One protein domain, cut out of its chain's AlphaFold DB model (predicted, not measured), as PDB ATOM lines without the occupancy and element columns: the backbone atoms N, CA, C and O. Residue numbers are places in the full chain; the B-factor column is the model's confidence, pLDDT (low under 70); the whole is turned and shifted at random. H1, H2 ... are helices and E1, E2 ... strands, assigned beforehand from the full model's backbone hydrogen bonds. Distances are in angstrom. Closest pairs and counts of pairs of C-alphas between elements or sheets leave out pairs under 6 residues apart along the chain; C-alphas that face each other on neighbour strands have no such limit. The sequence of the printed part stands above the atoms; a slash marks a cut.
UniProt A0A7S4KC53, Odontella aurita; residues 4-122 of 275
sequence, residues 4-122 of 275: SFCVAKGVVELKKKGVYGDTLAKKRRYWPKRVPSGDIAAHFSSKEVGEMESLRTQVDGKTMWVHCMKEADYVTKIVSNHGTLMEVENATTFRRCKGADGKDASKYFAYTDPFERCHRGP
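What this domain is: This is residues 4 to 122 of the 275 residues of a protein of Odontella aurita (UniProt A0A7S4KC53). A strongly twisted sheet of four strands, E1 E4 E3 E2, forms the core, with H2 over one face, H3 over the opposite face and H1 beside the strands near one end. A second, two-stranded sheet, the hairpin E5 and E6, reaches away from H3 toward the other end of the longest axis. The printed part has 119 residues with three named helices and six named strands, in the order H1 E1 H2 E2 E3 E4 E5 E6 H3; both sheets are antiparallel and the class is mixed, helices and strands. The whole is compact, with a radius of gyration of the C-alphas of 14.8 A, and its spans of 49 by 32 by 22 A make it only just elongated.

Where its parts are: H1, residues 8 to 16, begins at C-alpha 8 (286.516, 291.548, 327.195) and is 13.1 A long. E1 is residues 22 to 24 and H2 residues 37 to 43. E2, residues 52 to 59, is 22.2 A long, E3, residues 62 to 70, 26.2 A, and E4, residues 75 to 80, 15.7 A. E5, residues 87 to 98, starts at C-alpha 87 (303.401, 298.134, 344.355), bends by 105 degrees at residue 90 and is 24.2 A long. E6, residues 104 to 112, is 24.8 A long. H3, residues 113 to 120, ends at C-alpha 120 (304.486, 303.240, 330.661).

How they stand to each other: E2, E3 and E4 make a meander, each strand the antiparallel neighbour of the one before, with N 55 and O 66 at 2.9 A and N 67 and O 78 at 2.8 A. E1, an edge strand, is antiparallel to E4, with N 23 and O 79 at 2.9 A. H1 stands at the sheet's level, at a height of 1.4 A; its closest C-alphas to E4 are those of Val 11 and Ser 80, 6.4 A. H2 is over E3 at a height over the sheet of 9.4 A and runs slantwise to the strands, at 56 degrees to E3 on the local plane. H3, on the opposite face, is only just over E1 and E4, with 3 of its C-alphas falling on each, at a height of 9.2 A. In the hairpin E5 and E6, N 95 and O 107 are 2.9 A apart. The closest C-alphas of E5 and H3 are those of Val 88 and Asp 113, 6.0 A. In H1, H2 and H3 every O i to N i+4 pair is within hydrogen-bond range.

The domain as a whole: The C-alphas of Lys 17 and Asp 101, the two farthest apart, are 50.8 A from each other. The printed part has no cut. The link from E1 to H2, residues 25 to 36, is long. The mean pLDDT of the printed part is 92.3, and no printed residue is under 70.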
ATOM      1  N   SER A   4     290.016 302.013 322.875       88.62
ATOM      2  CA  SER A   4     289.504 301.522 321.589       88.62
ATOM      3  C   SER A   4     289.659 300.006 321.427       88.62
ATOM      4  O   SER A   4     288.824 299.382 320.774       88.62
ATOM      5  N   PHE A   5     290.656 299.405 322.081       89.38
ATOM      6  CA  PHE A   5     290.937 297.969 322.051       89.38
ATOM      7  C   PHE A   5     290.342 297.208 323.246       89.38
ATOM      8  O   PHE A   5     290.563 296.002 323.389       89.38
ATOM      9  N   CYS A   6     289.572 297.879 324.110       92.06
ATOM     10  CA  CYS A   6     289.045 297.285 325.333       92.06
ATOM     11  C   CYS A   6     287.845 296.362 325.068       92.06
ATOM     12  O   CYS A   6     286.684 296.718 325.292       92.06
ATOM     13  N   VAL A   7     288.129 295.132 324.631       90.75
ATOM     14  CA  VAL A   7     287.128 294.089 324.378       90.75
ATOM     15  C   VAL A   7     287.369 292.899 325.302       90.75
ATOM     16  O   VAL A   7     288.364 292.192 325.168       90.75
ATOM     17  N   ALA A   8     286.417 292.622 326.200       90.00
ATOM     18  CA  ALA A   8     286.516 291.548 327.195       90.00
ATOM     19  C   ALA A   8     286.829 290.171 326.573       90.00
ATOM     20  O   ALA A   8     287.714 289.453 327.034       90.00
ATOM     21  N   LYS A   9     286.153 289.829 325.466       91.12
ATOM     22  CA  LYS A   9     286.437 288.599 324.712       91.12
ATOM     23  C   LYS A   9     287.855 288.604 324.131       91.12
ATOM     24  O   LYS A   9     288.533 287.589 324.198       91.12
ATOM     25  N   GLY A  10     288.320 289.745 323.621       91.56
ATOM     26  CA  GLY A  10     289.676 289.897 323.086       91.56
ATOM     27  C   GLY A  10     290.746 289.592 324.133       91.56
ATOM     28  O   GLY A  10     291.621 288.771 323.886       91.56
ATOM     29  N   VAL A  11     290.622 290.154 325.338       91.56
ATOM     30  CA  VAL A  11     291.552 289.912 326.462       91.56
ATOM     31  C   VAL A  11     291.622 288.426 326.845       91.56
ATOM     32  O   VAL A  11     292.698 287.884 327.124       91.56
ATOM     33  N   VAL A  12     290.481 287.737 326.803       90.44
ATOM     34  CA  VAL A  12     290.386 286.294 327.063       90.44
ATOM     35  C   VAL A  12     291.022 285.472 325.940       90.44
ATOM     36  O   VAL A  12     291.729 284.508 326.234       90.44
ATOM     37  N   GLU A  13     290.801 285.836 324.672       93.00
ATOM     38  CA  GLU A  13     291.426 285.179 323.515       93.00
ATOM     39  C   GLU A  13     292.950 285.354 323.505       93.00
ATOM     40  O   GLU A  13     293.663 284.379 323.265       93.00
ATOM     41  N   LEU A  14     293.458 286.542 323.857       93.56
ATOM     42  CA  LEU A  14     294.898 286.803 323.995       93.56
ATOM     43  C   LEU A  14     295.548 285.803 324.954       93.56
ATOM     44  O   LEU A  14     296.550 285.176 324.613       93.56
ATOM     45  N   LYS A  15     294.908 285.545 326.102       91.38
ATOM     46  CA  LYS A  15     295.412 284.570 327.079       91.38
ATOM     47  C   LYS A  15     295.512 283.162 326.491       91.38
ATOM     48  O   LYS A  15     296.449 282.435 326.805       91.38
ATOM     49  N   LYS A  16     294.580 282.764 325.613       91.38
ATOM     50  CA  LYS A  16     294.624 281.447 324.942       91.38
ATOM     51  C   LYS A  16     295.823 281.305 324.009       91.38
ATOM     52  O   LYS A  16     296.229 280.185 323.723       91.38
ATOM     53  N   LYS A  17     296.352 282.425 323.521       94.19
ATOM     54  CA  LYS A  17     297.533 282.496 322.661       94.19
ATOM     55  C   LYS A  17     298.820 282.778 323.442       94.19
ATOM     56  O   LYS A  17     299.850 282.998 322.821       94.19
ATOM     57  N   GLY A  18     298.770 282.780 324.777       94.06
ATOM     58  CA  GLY A  18     299.922 283.103 325.624       94.06
ATOM     59  C   GLY A  18     300.279 284.591 325.650       94.06
ATOM     60  O   GLY A  18     301.364 284.943 326.097       94.06
ATOM     61  N   VAL A  19     299.384 285.468 325.181       94.06
ATOM     62  CA  VAL A  19     299.594 286.918 325.169       94.06
ATOM     63  C   VAL A  19     298.915 287.543 326.381       94.06
ATOM     64  O   VAL A  19     297.712 287.375 326.608       94.06
ATOM     65  N   TYR A  20     299.688 288.300 327.149       92.19
ATOM     66  CA  TYR A  20     299.215 289.031 328.316       92.19
ATOM     67  C   TYR A  20     298.991 290.489 327.947       92.19
ATOM     68  O   TYR A  20     299.841 291.113 327.318       92.19
ATOM     69  N   GLY A  21     297.811 291.011 328.266       91.69
ATOM     70  CA  GLY A  21     297.387 292.312 327.771       91.69
ATOM     71  C   GLY A  21     296.577 293.083 328.792       91.69
ATOM     72  O   GLY A  21     295.665 292.530 329.404       91.69
ATOM     73  N   ASP A  22     296.904 294.367 328.900       93.38
ATOM     74  CA  ASP A  22     296.199 295.369 329.693       93.38
ATOM     75  C   ASP A  22     295.518 296.371 328.750       93.38
ATOM     76  O   ASP A  22     296.108 296.828 327.761       93.38
ATOM     77  N   THR A  23     294.269 296.736 329.031       93.38
ATOM     78  CA  THR A  23     293.540 297.745 328.252       93.38
ATOM     79  C   THR A  23     292.683 298.643 329.129       93.38
ATOM     80  O   THR A  23     291.990 298.176 330.032       93.38
ATOM     81  N   LEU A  24     292.729 299.949 328.862       94.12
ATOM     82  CA  LEU A  24     291.920 300.931 329.581       94.12
ATOM     83  C   LEU A  24     290.435 300.741 329.267       94.12
ATOM     84  O   LEU A  24     290.014 300.864 328.124       94.12
ATOM     85  N   ALA A  25     289.599 300.532 330.274       94.62
ATOM     86  CA  ALA A  25     288.154 300.535 330.093       94.62
ATOM     87  C   ALA A  25     287.606 301.962 330.166       94.62
ATOM     88  O   ALA A  25     287.649 302.612 331.210       94.62
ATOM     89  N   LYS A  26     286.999 302.416 329.068       92.06
ATOM     90  CA  LYS A  26     286.191 303.639 329.025       92.06
ATOM     91  C   LYS A  26     284.768 303.314 328.591       92.06
ATOM     92  O   LYS A  26     284.541 302.409 327.785       92.06
ATOM     93  N   LYS A  27     283.804 304.080 329.101       90.50
ATOM     94  CA  LYS A  27     282.429 304.032 328.607       90.50
ATOM     95  C   LYS A  27     282.406 304.625 327.203       90.50
ATOM     96  O   LYS A  27     282.787 305.777 327.021       90.50
ATOM     97  N   ARG A  28     281.943 303.854 326.221       85.19
ATOM     98  CA  ARG A  28     281.486 304.408 324.938       85.19
ATOM     99  C   ARG A  28     279.963 304.482 324.972       85.19
ATOM    100  O   ARG A  28     279.401 305.059 325.896       85.19
ATOM    101  N   ARG A  29     279.278 303.818 324.040       87.69
ATOM    102  CA  ARG A  29     277.830 303.590 324.149       87.69
ATOM    103  C   ARG A  29     277.493 302.671 325.331       87.69
ATOM    104  O   ARG A  29     276.529 302.913 326.046       87.69
ATOM    105  N   TYR A  30     278.332 301.659 325.560       88.06
ATOM    106  CA  TYR A  30     278.216 300.696 326.654       88.06
ATOM    107  C   TYR A  30     279.577 300.479 327.321       88.06
ATOM    108  O   TYR A  30     280.620 300.771 326.731       88.06
ATOM    109  N   TRP A  31     279.564 299.972 328.554       91.69
ATOM    110  CA  TRP A  31     280.769 299.450 329.198       91.69
ATOM    111  C   TRP A  31     281.153 298.092 328.595       91.69
ATOM    112  O   TRP A  31     280.271 297.373 328.112       91.69
ATOM    113  N   PRO A  32     282.442 297.703 328.638       88.75
ATOM    114  CA  PRO A  32     282.846 296.357 328.260       88.75
ATOM    115  C   PRO A  32     282.064 295.306 329.056       88.75
ATOM    116  O   PRO A  32     281.750 295.486 330.237       88.75
ATOM    117  N   LYS A  33     281.736 294.187 328.404       88.56
ATOM    118  CA  LYS A  33     280.969 293.100 329.023       88.56
ATOM    119  C   LYS A  33     281.658 292.642 330.315       88.56
ATOM    120  O   LYS A  33     282.866 292.427 330.315       88.56
ATOM    121  N   ARG A  34     280.874 292.449 331.383       90.31
ATOM    122  CA  ARG A  34     281.345 292.067 332.732       90.31
ATOM    123  C   ARG A  34     282.197 293.118 333.459       90.31
ATOM    124  O   ARG A  34     282.846 292.776 334.442       90.31
ATOM    125  N   VAL A  35     282.155 294.380 333.031       93.25
ATOM    126  CA  VAL A  35     282.702 295.512 333.793       93.25
ATOM    127  C   VAL A  35     281.536 296.283 334.429       93.25
ATOM    128  O   VAL A  35     280.952 297.146 333.767       93.25
ATOM    129  N   PRO A  36     281.152 295.979 335.685       93.88
ATOM    130  CA  PRO A  36     280.046 296.645 336.373       93.88
ATOM    131  C   PRO A  36     280.478 298.033 336.864       93.88
ATOM    132  O   PRO A  36     280.714 298.265 338.044       93.88
ATOM    133  N   SER A  37     280.652 298.986 335.944       92.81
ATOM    134  CA  SER A  37     281.255 300.273 336.309       92.81
ATOM    135  C   SER A  37     280.420 301.105 337.285       92.81
ATOM    136  O   SER A  37     281.009 301.959 337.940       92.81
ATOM    137  N   GLY A  38     279.096 300.927 337.339       94.31
ATOM    138  CA  GLY A  38     278.248 301.612 338.321       94.31
ATOM    139  C   GLY A  38     278.590 301.154 339.736       94.31
ATOM    140  O   GLY A  38     278.979 301.971 340.563       94.31
ATOM    141  N   ASP A  39     278.576 299.839 339.950       95.88
ATOM    142  CA  ASP A  39     278.915 299.210 341.229       95.88
ATOM    143  C   ASP A  39     280.359 299.515 341.640       95.88
ATOM    144  O   ASP A  39     280.620 299.860 342.786       95.88
ATOM    145  N   ILE A  40     281.299 299.484 340.686       96.94
ATOM    146  CA  ILE A  40     282.693 299.883 340.937       96.94
ATOM    147  C   ILE A  40     282.766 301.354 341.366       96.94
ATOM    148  O   ILE A  40     283.506 301.681 342.287       96.94
ATOM    149  N   ALA A  41     282.033 302.257 340.710       95.81
ATOM    150  CA  ALA A  41     282.055 303.672 341.075       95.81
ATOM    151  C   ALA A  41     281.465 303.909 342.474       95.81
ATOM    152  O   ALA A  41     282.021 304.705 343.224       95.81
ATOM    153  N   ALA A  42     280.396 303.190 342.827       97.06
ATOM    154  CA  ALA A  42     279.801 303.227 344.160       97.06
ATOM    155  C   ALA A  42     280.758 302.669 345.227       97.06
ATOM    156  O   ALA A  42     280.985 303.313 346.240       97.06
ATOM    157  N   HIS A  43     281.401 301.527 344.972       97.00
ATOM    158  CA  HIS A  43     282.381 300.926 345.889       97.00
ATOM    159  C   HIS A  43     283.591 301.833 346.155       97.00
ATOM    160  O   HIS A  43     284.135 301.868 347.253       97.00
ATOM    161  N   PHE A  44     284.007 302.602 345.149       97.31
ATOM    162  CA  PHE A  44     285.128 303.536 345.240       97.31
ATOM    163  C   PHE A  44     284.714 304.963 345.635       97.31
ATOM    164  O   PHE A  44     285.554 305.867 345.621       97.31
ATOM    165  N   SER A  45     283.445 305.230 345.962       94.81
ATOM    166  CA  SER A  45     283.011 306.599 346.273       94.81
ATOM    167  C   SER A  45     283.636 307.117 347.568       94.81
ATOM    168  O   SER A  45     284.035 308.275 347.609       94.81
ATOM    169  N   SER A  46     283.769 306.255 348.578       93.06
ATOM    170  CA  SER A  46     284.328 306.578 349.899       93.06
ATOM    171  C   SER A  46     285.834 306.339 350.023       93.06
ATOM    172  O   SER A  46     286.398 306.595 351.081       93.06
ATOM    173  N   LYS A  47     286.472 305.809 348.977       95.06
ATOM    174  CA  LYS A  47     287.891 305.449 348.990       95.06
ATOM    175  C   LYS A  47     288.783 306.647 348.756       95.06
ATOM    176  O   LYS A  47     288.412 307.581 348.035       95.06
ATOM    177  N   GLU A  48     289.984 306.583 349.303       93.75
ATOM    178  CA  GLU A  48     290.967 307.630 349.112       93.75
ATOM    179  C   GLU A  48     291.644 307.546 347.738       93.75
ATOM    180  O   GLU A  48     291.815 306.472 347.162       93.75
ATOM    181  N   VAL A  49     292.059 308.699 347.198       94.75
ATOM    182  CA  VAL A  49     292.803 308.761 345.929       94.75
ATOM    183  C   VAL A  49     294.077 307.923 346.017       94.75
ATOM    184  O   VAL A  49     294.843 308.060 346.967       94.75
ATOM    185  N   GLY A  50     294.307 307.081 345.011       95.25
ATOM    186  CA  GLY A  50     295.429 306.146 344.970       95.25
ATOM    187  C   GLY A  50     295.108 304.746 345.487       95.25
ATOM    188  O   GLY A  50     295.871 303.833 345.197       95.25
ATOM    189  N   GLU A  51     293.976 304.524 346.166       96.44
ATOM    190  CA  GLU A  51     293.558 303.162 346.513       96.44
ATOM    191  C   GLU A  51     293.286 302.331 345.256       96.44
ATOM    192  O   GLU A  51     292.615 302.789 344.322       96.44
ATOM    193  N   MET A  52     293.777 301.088 345.252       97.38
ATOM    194  CA  MET A  52     293.663 300.164 344.126       97.38
ATOM    195  C   MET A  52     293.073 298.834 344.570       97.38
ATOM    196  O   MET A  52     293.497 298.252 345.562       97.38
ATOM    197  N   GLU A  53     292.127 298.313 343.796       97.38
ATOM    198  CA  GLU A  53     291.582 296.968 343.983       97.38
ATOM    199  C   GLU A  53     291.338 296.283 342.643       97.38
ATOM    200  O   GLU A  53     291.289 296.914 341.590       97.38
ATOM    201  N   SER A  54     291.173 294.963 342.674       97.00
ATOM    202  CA  SER A  54     290.929 294.162 341.481       97.00
ATOM    203  C   SER A  54     289.642 293.376 341.633       97.00
ATOM    204  O   SER A  54     289.495 292.577 342.554       97.00
ATOM    205  N   LEU A  55     288.734 293.544 340.680       95.62
ATOM    206  CA  LEU A  55     287.569 292.687 340.554       95.62
ATOM    207  C   LEU A  55     287.927 291.487 339.678       95.62
ATOM    208  O   LEU A  55     288.270 291.633 338.500       95.62
ATOM    209  N   ARG A  56     287.801 290.287 340.242       94.50
ATOM    210  CA  ARG A  56     287.874 289.044 339.477       94.50
ATOM    211  C   ARG A  56     286.535 288.787 338.804       94.50
ATOM    212  O   ARG A  56     285.504 288.726 339.464       94.50
ATOM    213  N   THR A  57     286.550 288.573 337.496       91.69
ATOM    214  CA  THR A  57     285.357 288.197 336.738       91.69
ATOM    215  C   THR A  57     285.648 287.039 335.790       91.69
ATOM    216  O   THR A  57     286.791 286.597 335.635       91.69
ATOM    217  N   GLN A  58     284.596 286.504 335.177       90.50
ATOM    218  CA  GLN A  58     284.699 285.431 334.200       90.50
ATOM    219  C   GLN A  58     283.962 285.772 332.911       90.50
ATOM    220  O   GLN A  58     282.827 286.259 332.904       90.50
ATOM    221  N   VAL A  59     284.616 285.454 331.801       89.06
ATOM    222  CA  VAL A  59     284.065 285.529 330.452       89.06
ATOM    223  C   VAL A  59     284.378 284.196 329.788       89.06
ATOM    224  O   VAL A  59     285.536 283.787 329.736       89.06
ATOM    225  N   ASP A  60     283.337 283.493 329.343       86.81
ATOM    226  CA  ASP A  60     283.436 282.178 328.697       86.81
ATOM    227  C   ASP A  60     284.260 281.160 329.521       86.81
ATOM    228  O   ASP A  60     285.125 280.457 329.000       86.81
ATOM    229  N   GLY A  61     284.038 281.135 330.845       86.44
ATOM    230  CA  GLY A  61     284.723 280.241 331.792       86.44
ATOM    231  C   GLY A  61     286.188 280.594 332.080       86.44
ATOM    232  O   GLY A  61     286.869 279.858 332.792       86.44
ATOM    233  N   LYS A  62     286.706 281.708 331.545       88.62
ATOM    234  CA  LYS A  62     288.089 282.154 331.758       88.62
ATOM    235  C   LYS A  62     288.143 283.389 332.639       88.62
ATOM    236  O   LYS A  62     287.342 284.311 332.492       88.62
ATOM    237  N   THR A  63     289.125 283.408 333.538       90.62
ATOM    238  CA  THR A  63     289.367 284.542 334.433       90.62
ATOM    239  C   THR A  63     289.796 285.773 333.640       90.62
ATOM    240  O   THR A  63     290.758 285.720 332.869       90.62
ATOM    241  N   MET A  64     289.113 286.879 333.905       93.69
ATOM    242  CA  MET A  64     289.464 288.234 333.499       93.69
ATOM    243  C   MET A  64     289.497 289.107 334.758       93.69
ATOM    244  O   MET A  64     288.712 288.901 335.683       93.69
ATOM    245  N   TRP A  65     290.403 290.071 334.796       95.38
ATOM    246  CA  TRP A  65     290.557 291.016 335.894       95.38
ATOM    247  C   TRP A  65     290.113 292.404 335.457       95.38
ATOM    248  O   TRP A  65     290.304 292.798 334.305       95.38
ATOM    249  N   VAL A  66     289.520 293.140 336.388       96.69
ATOM    250  CA  VAL A  66     289.260 294.572 336.254       96.69
ATOM    251  C   VAL A  66     289.980 295.267 337.402       96.69
ATOM    252  O   VAL A  66     289.482 295.295 338.526       96.69
ATOM    253  N   HIS A  67     291.166 295.798 337.124       97.44
ATOM    254  CA  HIS A  67     291.931 296.587 338.083       97.44
ATOM    255  C   HIS A  67     291.351 297.995 338.132       97.44
ATOM    256  O   HIS A  67     291.126 298.618 337.094       97.44
ATOM    257  N   CYS A  68     291.077 298.479 339.331       97.81
ATOM    258  CA  CYS A  68     290.418 299.743 339.594       97.81
ATOM    259  C   CYS A  68     291.310 300.586 340.498       97.81
ATOM    260  O   CYS A  68     291.834 300.066 341.476       97.81
ATOM    261  N   MET A  69     291.470 301.866 340.178       97.44
ATOM    262  CA  MET A  69     292.204 302.822 341.006       97.44
ATOM    263  C   MET A  69     291.357 304.067 341.204       97.44
ATOM    264  O   MET A  69     290.799 304.598 340.235       97.44
ATOM    265  N   LYS A  70     291.268 304.533 342.450       96.88
ATOM    266  CA  LYS A  70     290.615 305.796 342.775       96.88
ATOM    267  C   LYS A  70     291.438 306.959 342.228       96.88
ATOM    268  O   LYS A  70     292.557 307.198 342.675       96.88
ATOM    269  N   GLU A  71     290.855 307.699 341.296       94.88
ATOM    270  CA  GLU A  71     291.331 309.018 340.881       94.88
ATOM    271  C   GLU A  71     290.561 310.104 341.647       94.88
ATOM    272  O   GLU A  71     289.614 309.804 342.378       94.88
ATOM    273  N   ALA A  72     290.950 311.372 341.478       92.00
ATOM    274  CA  ALA A  72     290.271 312.499 342.126       92.00
ATOM    275  C   ALA A  72     288.770 312.544 341.781       92.00
ATOM    276  O   ALA A  72     287.929 312.524 342.678       92.00
ATOM    277  N   ASP A  73     288.442 312.505 340.486       90.12
ATOM    278  CA  ASP A  73     287.064 312.700 340.006       90.12
ATOM    279  C   ASP A  73     286.420 311.422 339.450       90.12
ATOM    280  O   ASP A  73     285.240 311.396 339.101       90.12
ATOM    281  N   TYR A  74     287.191 310.344 339.310       93.38
ATOM    282  CA  TYR A  74     286.729 309.119 338.666       93.38
ATOM    283  C   TYR A  74     287.455 307.882 339.198       93.38
ATOM    284  O   TYR A  74     288.222 307.927 340.153       93.38
ATOM    285  N   VAL A  75     287.165 306.731 338.595       96.88
ATOM    286  CA  VAL A  75     287.858 305.474 338.886       96.88
ATOM    287  C   VAL A  75     288.440 304.967 337.583       96.88
ATOM    288  O   VAL A  75     287.672 304.615 336.672       96.88
ATOM    289  N   THR A  76     289.769 304.937 337.488       96.31
ATOM    290  CA  THR A  76     290.481 304.326 336.361       96.31
ATOM    291  C   THR A  76     290.240 302.829 336.397       96.31
ATOM    292  O   THR A  76     290.283 302.218 337.461       96.31
ATOM    293  N   LYS A  77     289.952 302.239 335.237       96.69
ATOM    294  CA  LYS A  77     289.652 300.812 335.102       96.69
ATOM    295  C   LYS A  77     290.537 300.225 334.019       96.69
ATOM    296  O   LYS A  77     290.539 300.730 332.899       96.69
ATOM    297  N   ILE A  78     291.250 299.158 334.337       96.12
ATOM    298  CA  ILE A  78     292.075 298.399 333.400       96.12
ATOM    299  C   ILE A  78     291.515 296.987 333.341       96.12
ATOM    300  O   ILE A  78     291.431 296.298 334.355       96.12
ATOM    301  N   VAL A  79     291.120 296.553 332.150       95.75
ATOM    302  CA  VAL A  79     290.745 295.164 331.898       95.75
ATOM    303  C   VAL A  79     292.003 294.403 331.520       95.75
ATOM    304  O   VAL A  79     292.738 294.817 330.624       95.75
ATOM    305  N   SER A  80     292.239 293.288 332.201       95.25
ATOM    306  CA  SER A  80     293.427 292.471 331.997       95.25
ATOM    307  C   SER A  80     293.138 290.981 332.106       95.25
ATOM    308  O   SER A  80     292.118 290.539 332.635       95.25
ATOM    309  N   ASN A  81     294.063 290.178 331.593       93.88
ATOM    310  CA  ASN A  81     294.120 288.735 331.786       93.88
ATOM    311  C   ASN A  81     295.206 288.290 332.792       93.88
ATOM    312  O   ASN A  81     295.350 287.078 333.024       93.88
ATOM    313  N   HIS A  82     295.930 289.244 333.388       92.75
ATOM    314  CA  HIS A  82     297.040 289.060 334.328       92.75
ATOM    315  C   HIS A  82     297.172 290.268 335.273       92.75
ATOM    316  O   HIS A  82     296.326 291.150 335.250       92.75
ATOM    317  N   GLY A  83     298.231 290.295 336.086       90.25
ATOM    318  CA  GLY A  83     298.536 291.394 337.000       90.25
ATOM    319  C   GLY A  83     298.185 291.085 338.453       90.25
ATOM    320  O   GLY A  83     297.277 290.305 338.748       90.25
ATOM    321  N   THR A  84     298.937 291.703 339.354       91.56
ATOM    322  CA  THR A  84     298.735 291.683 340.806       91.56
ATOM    323  C   THR A  84     298.606 293.125 341.301       91.56
ATOM    324  O   THR A  84     298.810 294.065 340.541       91.56
ATOM    325  N   LEU A  85     298.236 293.321 342.566       94.69
ATOM    326  CA  LEU A  85     298.232 294.649 343.192       94.69
ATOM    327  C   LEU A  85     299.517 294.894 343.990       94.69
ATOM    328  O   LEU A  85     299.486 295.535 345.033       94.69
ATOM    329  N   MET A  86     300.637 294.344 343.523       94.81
ATOM    330  CA  MET A  86     301.938 294.628 344.118       94.81
ATOM    331  C   MET A  86     302.377 296.019 343.680       94.81
ATOM    332  O   MET A  86     302.305 296.342 342.492       94.81
ATOM    333  N   GLU A  87     302.789 296.840 344.640       93.75
ATOM    334  CA  GLU A  87     303.401 298.134 344.355       93.75
ATOM    335  C   GLU A  87     304.726 297.930 343.622       93.75
ATOM    336  O   GLU A  87     305.511 297.039 343.956       93.75
ATOM    337  N   VAL A  88     304.962 298.754 342.606       92.75
ATOM    338  CA  VAL A  88     306.197 298.724 341.826       92.75
ATOM    339  C   VAL A  88     307.194 299.700 342.438       92.75
ATOM    340  O   VAL A  88     306.887 300.874 342.665       92.75
ATOM    341  N   GLU A  89     308.409 299.216 342.684       91.25
ATOM    342  CA  GLU A  89     309.503 300.044 343.184       91.25
ATOM    343  C   GLU A  89     309.771 301.220 342.230       91.25
ATOM    344  O   GLU A  89     309.780 301.061 341.009       91.25
ATOM    345  N   ASN A  90     309.989 302.415 342.784       90.25
ATOM    346  CA  ASN A  90     310.224 303.656 342.033       90.25
ATOM    347  C   ASN A  90     309.064 304.115 341.122       90.25
ATOM    348  O   ASN A  90     309.250 305.011 340.301       90.25
ATOM    349  N   ALA A  91     307.853 303.575 341.291       93.12
ATOM    350  CA  ALA A  91     306.658 304.000 340.554       93.12
ATOM    351  C   ALA A  91     305.778 304.987 341.349       93.12
ATOM    352  O   ALA A  91     304.547 304.954 341.254       93.12
ATOM    353  N   THR A  92     306.397 305.860 342.150       94.44
ATOM    354  CA  THR A  92     305.687 306.887 342.924       94.44
ATOM    355  C   THR A  92     305.086 307.937 341.998       94.44
ATOM    356  O   THR A  92     305.752 308.505 341.134       94.44
ATOM    357  N   THR A  93     303.813 308.237 342.211       94.56
ATOM    358  CA  THR A  93     303.067 309.263 341.490       94.56
ATOM    359  C   THR A  93     302.310 310.147 342.475       94.56
ATOM    360  O   THR A  93     302.288 309.897 343.682       94.56
ATOM    361  N   PHE A  94     301.675 311.194 341.959       94.38
ATOM    362  CA  PHE A  94     300.767 312.012 342.744       94.38
ATOM    363  C   PHE A  94     299.524 312.388 341.949       94.38
ATOM    364  O   PHE A  94     299.494 312.349 340.713       94.38
ATOM    365  N   ARG A  95     298.483 312.773 342.680       93.75
ATOM    366  CA  ARG A  95     297.279 313.395 342.137       93.75
ATOM    367  C   ARG A  95     296.971 314.660 342.904       93.75
ATOM    368  O   ARG A  95     297.067 314.685 344.128       93.75
ATOM    369  N   ARG A  96     296.575 315.698 342.168       92.25
ATOM    370  CA  ARG A  96     295.946 316.877 342.759       92.25
ATOM    371  C   ARG A  96     294.505 316.516 343.095       92.25
ATOM    372  O   ARG A  96     293.792 315.993 342.242       92.25
ATOM    373  N   CYS A  97     294.103 316.763 344.328       87.69
ATOM    374  CA  CYS A  97     292.766 316.485 344.833       87.69
ATOM    375  C   CYS A  97     292.332 317.600 345.784       87.69
ATOM    376  O   CYS A  97     293.145 318.417 346.209       87.69
ATOM    377  N   LYS A  98     291.048 317.636 346.136       85.25
ATOM    378  CA  LYS A  98     290.565 318.509 347.207       85.25
ATOM    379  C   LYS A  98     290.781 317.825 348.557       85.25
ATOM    380  O   LYS A  98     290.448 316.652 348.707       85.25
ATOM    381  N   GLY A  99     291.374 318.538 349.512       78.06
ATOM    382  CA  GLY A  99     291.475 318.111 350.905       78.06
ATOM    383  C   GLY A  99     290.114 318.133 351.603       78.06
ATOM    384  O   GLY A  99     289.134 318.655 351.068       78.06
ATOM    385  N   ALA A 100     290.052 317.593 352.823       76.75
ATOM    386  CA  ALA A 100     288.831 317.601 353.638       76.75
ATOM    387  C   ALA A 100     288.320 319.024 353.954       76.75
ATOM    388  O   ALA A 100     287.137 319.218 354.212       76.75
ATOM    389  N   ASP A 101     289.205 320.019 353.897       83.06
ATOM    390  CA  ASP A 101     288.925 321.446 354.070       83.06
ATOM    391  C   ASP A 101     288.536 322.164 352.759       83.06
ATOM    392  O   ASP A 101     288.373 323.385 352.742       83.06
ATOM    393  N   GLY A 102     288.410 321.432 351.648       80.62
ATOM    394  CA  GLY A 102     288.077 321.971 350.328       80.62
ATOM    395  C   GLY A 102     289.231 322.684 349.612       80.62
ATOM    396  O   GLY A 102     289.035 323.191 348.502       80.62
ATOM    397  N   LYS A 103     290.437 322.718 350.195       87.25
ATOM    398  CA  LYS A 103     291.623 323.315 349.563       87.25
ATOM    399  C   LYS A 103     292.309 322.332 348.626       87.25
ATOM    400  O   LYS A 103     292.105 321.123 348.705       87.25
ATOM    401  N   ASP A 104     293.123 322.858 347.717       89.38
ATOM    402  CA  ASP A 104     293.943 322.016 346.851       89.38
ATOM    403  C   ASP A 104     295.013 321.297 347.676       89.38
ATOM    404  O   ASP A 104     295.780 321.912 348.415       89.38
ATOM    405  N   ALA A 105     295.060 319.981 347.524       89.44
ATOM    406  CA  ALA A 105     296.024 319.090 348.138       89.44
ATOM    407  C   ALA A 105     296.654 318.192 347.064       89.44
ATOM    408  O   ALA A 105     296.130 318.035 345.958       89.44
ATOM    409  N   SER A 106     297.798 317.597 347.386       92.19
ATOM    410  CA  SER A 106     298.418 316.558 346.560       92.19
ATOM    411  C   SER A 106     298.538 315.279 347.369       92.19
ATOM    412  O   SER A 106     299.064 315.297 348.479       92.19
ATOM    413  N   LYS A 107     298.053 314.171 346.810       93.50
ATOM    414  CA  LYS A 107     298.183 312.840 347.399       93.50
ATOM    415  C   LYS A 107     299.202 312.029 346.618       93.50
ATOM    416  O   LYS A 107     299.084 311.925 345.398       93.50
ATOM    417  N   TYR A 108     300.178 311.476 347.329       94.81
ATOM    418  CA  TYR A 108     301.253 310.651 346.783       94.81
ATOM    419  C   TYR A 108     300.979 309.178 347.073       94.81
ATOM    420  O   TYR A 108     300.497 308.846 348.154       94.81
ATOM    421  N   PHE A 109     301.270 308.313 346.107       94.88
ATOM    422  CA  PHE A 109     301.123 306.861 346.222       94.88
ATOM    423  C   PHE A 109     301.977 306.158 345.159       94.88
ATOM    424  O   PHE A 109     302.374 306.779 344.170       94.88
ATOM    425  N   ALA A 110     302.260 304.871 345.349       95.94
ATOM    426  CA  ALA A 110     302.947 304.051 344.356       95.94
ATOM    427  C   ALA A 110     301.939 303.376 343.417       95.94
ATOM    428  O   ALA A 110     300.869 302.937 343.841       95.94
ATOM    429  N   TYR A 111     302.263 303.285 342.126       96.38
ATOM    430  CA  TYR A 111     301.474 302.454 341.223       96.38
ATOM    431  C   TYR A 111     301.651 300.972 341.535       96.38
ATOM    432  O   TYR A 111     302.760 300.503 341.789       96.38
ATOM    433  N   THR A 112     300.556 300.222 341.411       96.00
ATOM    434  CA  THR A 112     300.637 298.766 341.298       96.00
ATOM    435  C   THR A 112     300.910 298.337 339.859       96.00
ATOM    436  O   THR A 112     300.605 299.067 338.909       96.00
ATOM    437  N   ASP A 113     301.444 297.127 339.702       94.00
ATOM    438  CA  ASP A 113     301.773 296.447 338.441       94.00
ATOM    439  C   ASP A 113     300.912 296.833 337.213       94.00
ATOM    440  O   ASP A 113     301.466 297.279 336.204       94.00
ATOM    441  N   PRO A 114     299.569 296.669 337.220       94.56
ATOM    442  CA  PRO A 114     298.743 296.958 336.047       94.56
ATOM    443  C   PRO A 114     298.715 298.449 335.693       94.56
ATOM    444  O   PRO A 114     298.652 298.797 334.512       94.56
ATOM    445  N   PHE A 115     298.770 299.336 336.686       95.00
ATOM    446  CA  PHE A 115     298.745 300.782 336.466       95.00
ATOM    447  C   PHE A 115     300.101 301.308 336.015       95.00
ATOM    448  O   PHE A 115     300.133 302.135 335.107       95.00
ATOM    449  N   GLU A 116     301.204 300.781 336.551       93.69
ATOM    450  CA  GLU A 116     302.552 301.103 336.071       93.69
ATOM    451  C   GLU A 116     302.702 300.734 334.594       93.69
ATOM    452  O   GLU A 116     303.047 301.588 333.771       93.69
ATOM    453  N   ARG A 117     302.329 299.503 334.216       91.44
ATOM    454  CA  ARG A 117     302.427 299.054 332.821       91.44
ATOM    455  C   ARG A 117     301.523 299.853 331.904       91.44
ATOM    456  O   ARG A 117     301.911 300.185 330.787       91.44
ATOM    457  N   CYS A 118     300.312 300.168 332.353       89.50
ATOM    458  CA  CYS A 118     299.385 300.967 331.566       89.50
ATOM    459  C   CYS A 118     299.796 302.444 331.486       89.50
ATOM    460  O   CYS A 118     299.382 303.125 330.553       89.50
ATOM    461  N   HIS A 119     300.597 302.942 332.422       89.12
ATOM    462  CA  HIS A 119     301.178 304.277 332.362       89.12
ATOM    463  C   HIS A 119     302.384 304.318 331.411       89.12
ATOM    464  O   HIS A 119     302.475 305.210 330.569       89.12
ATOM    465  N   ARG A 120     303.267 303.312 331.481       86.69
ATOM    466  CA  ARG A 120     304.486 303.240 330.661       86.69
ATOM    467  C   ARG A 120     304.264 302.700 329.243       86.69
ATOM    468  O   ARG A 120     305.004 303.016 328.332       86.69
ATOM    469  N   GLY A 121     303.284 301.839 329.023       81.62
ATOM    470  CA  GLY A 121     303.121 301.154 327.737       81.62
ATOM    471  C   GLY A 121     302.609 302.015 326.568       81.62
ATOM    472  O   GLY A 121     303.124 301.867 325.463       81.62
ATOM    473  N   PRO A 122     301.575 302.864 326.739       80.75
ATOM    474  CA  PRO A 122     300.854 303.435 325.597       80.75
ATOM    475  C   PRO A 122     301.661 304.379 324.705       80.75
ATOM    476  O   PRO A 122     301.360 304.457 323.520       80.75
TER     477      PRO A 122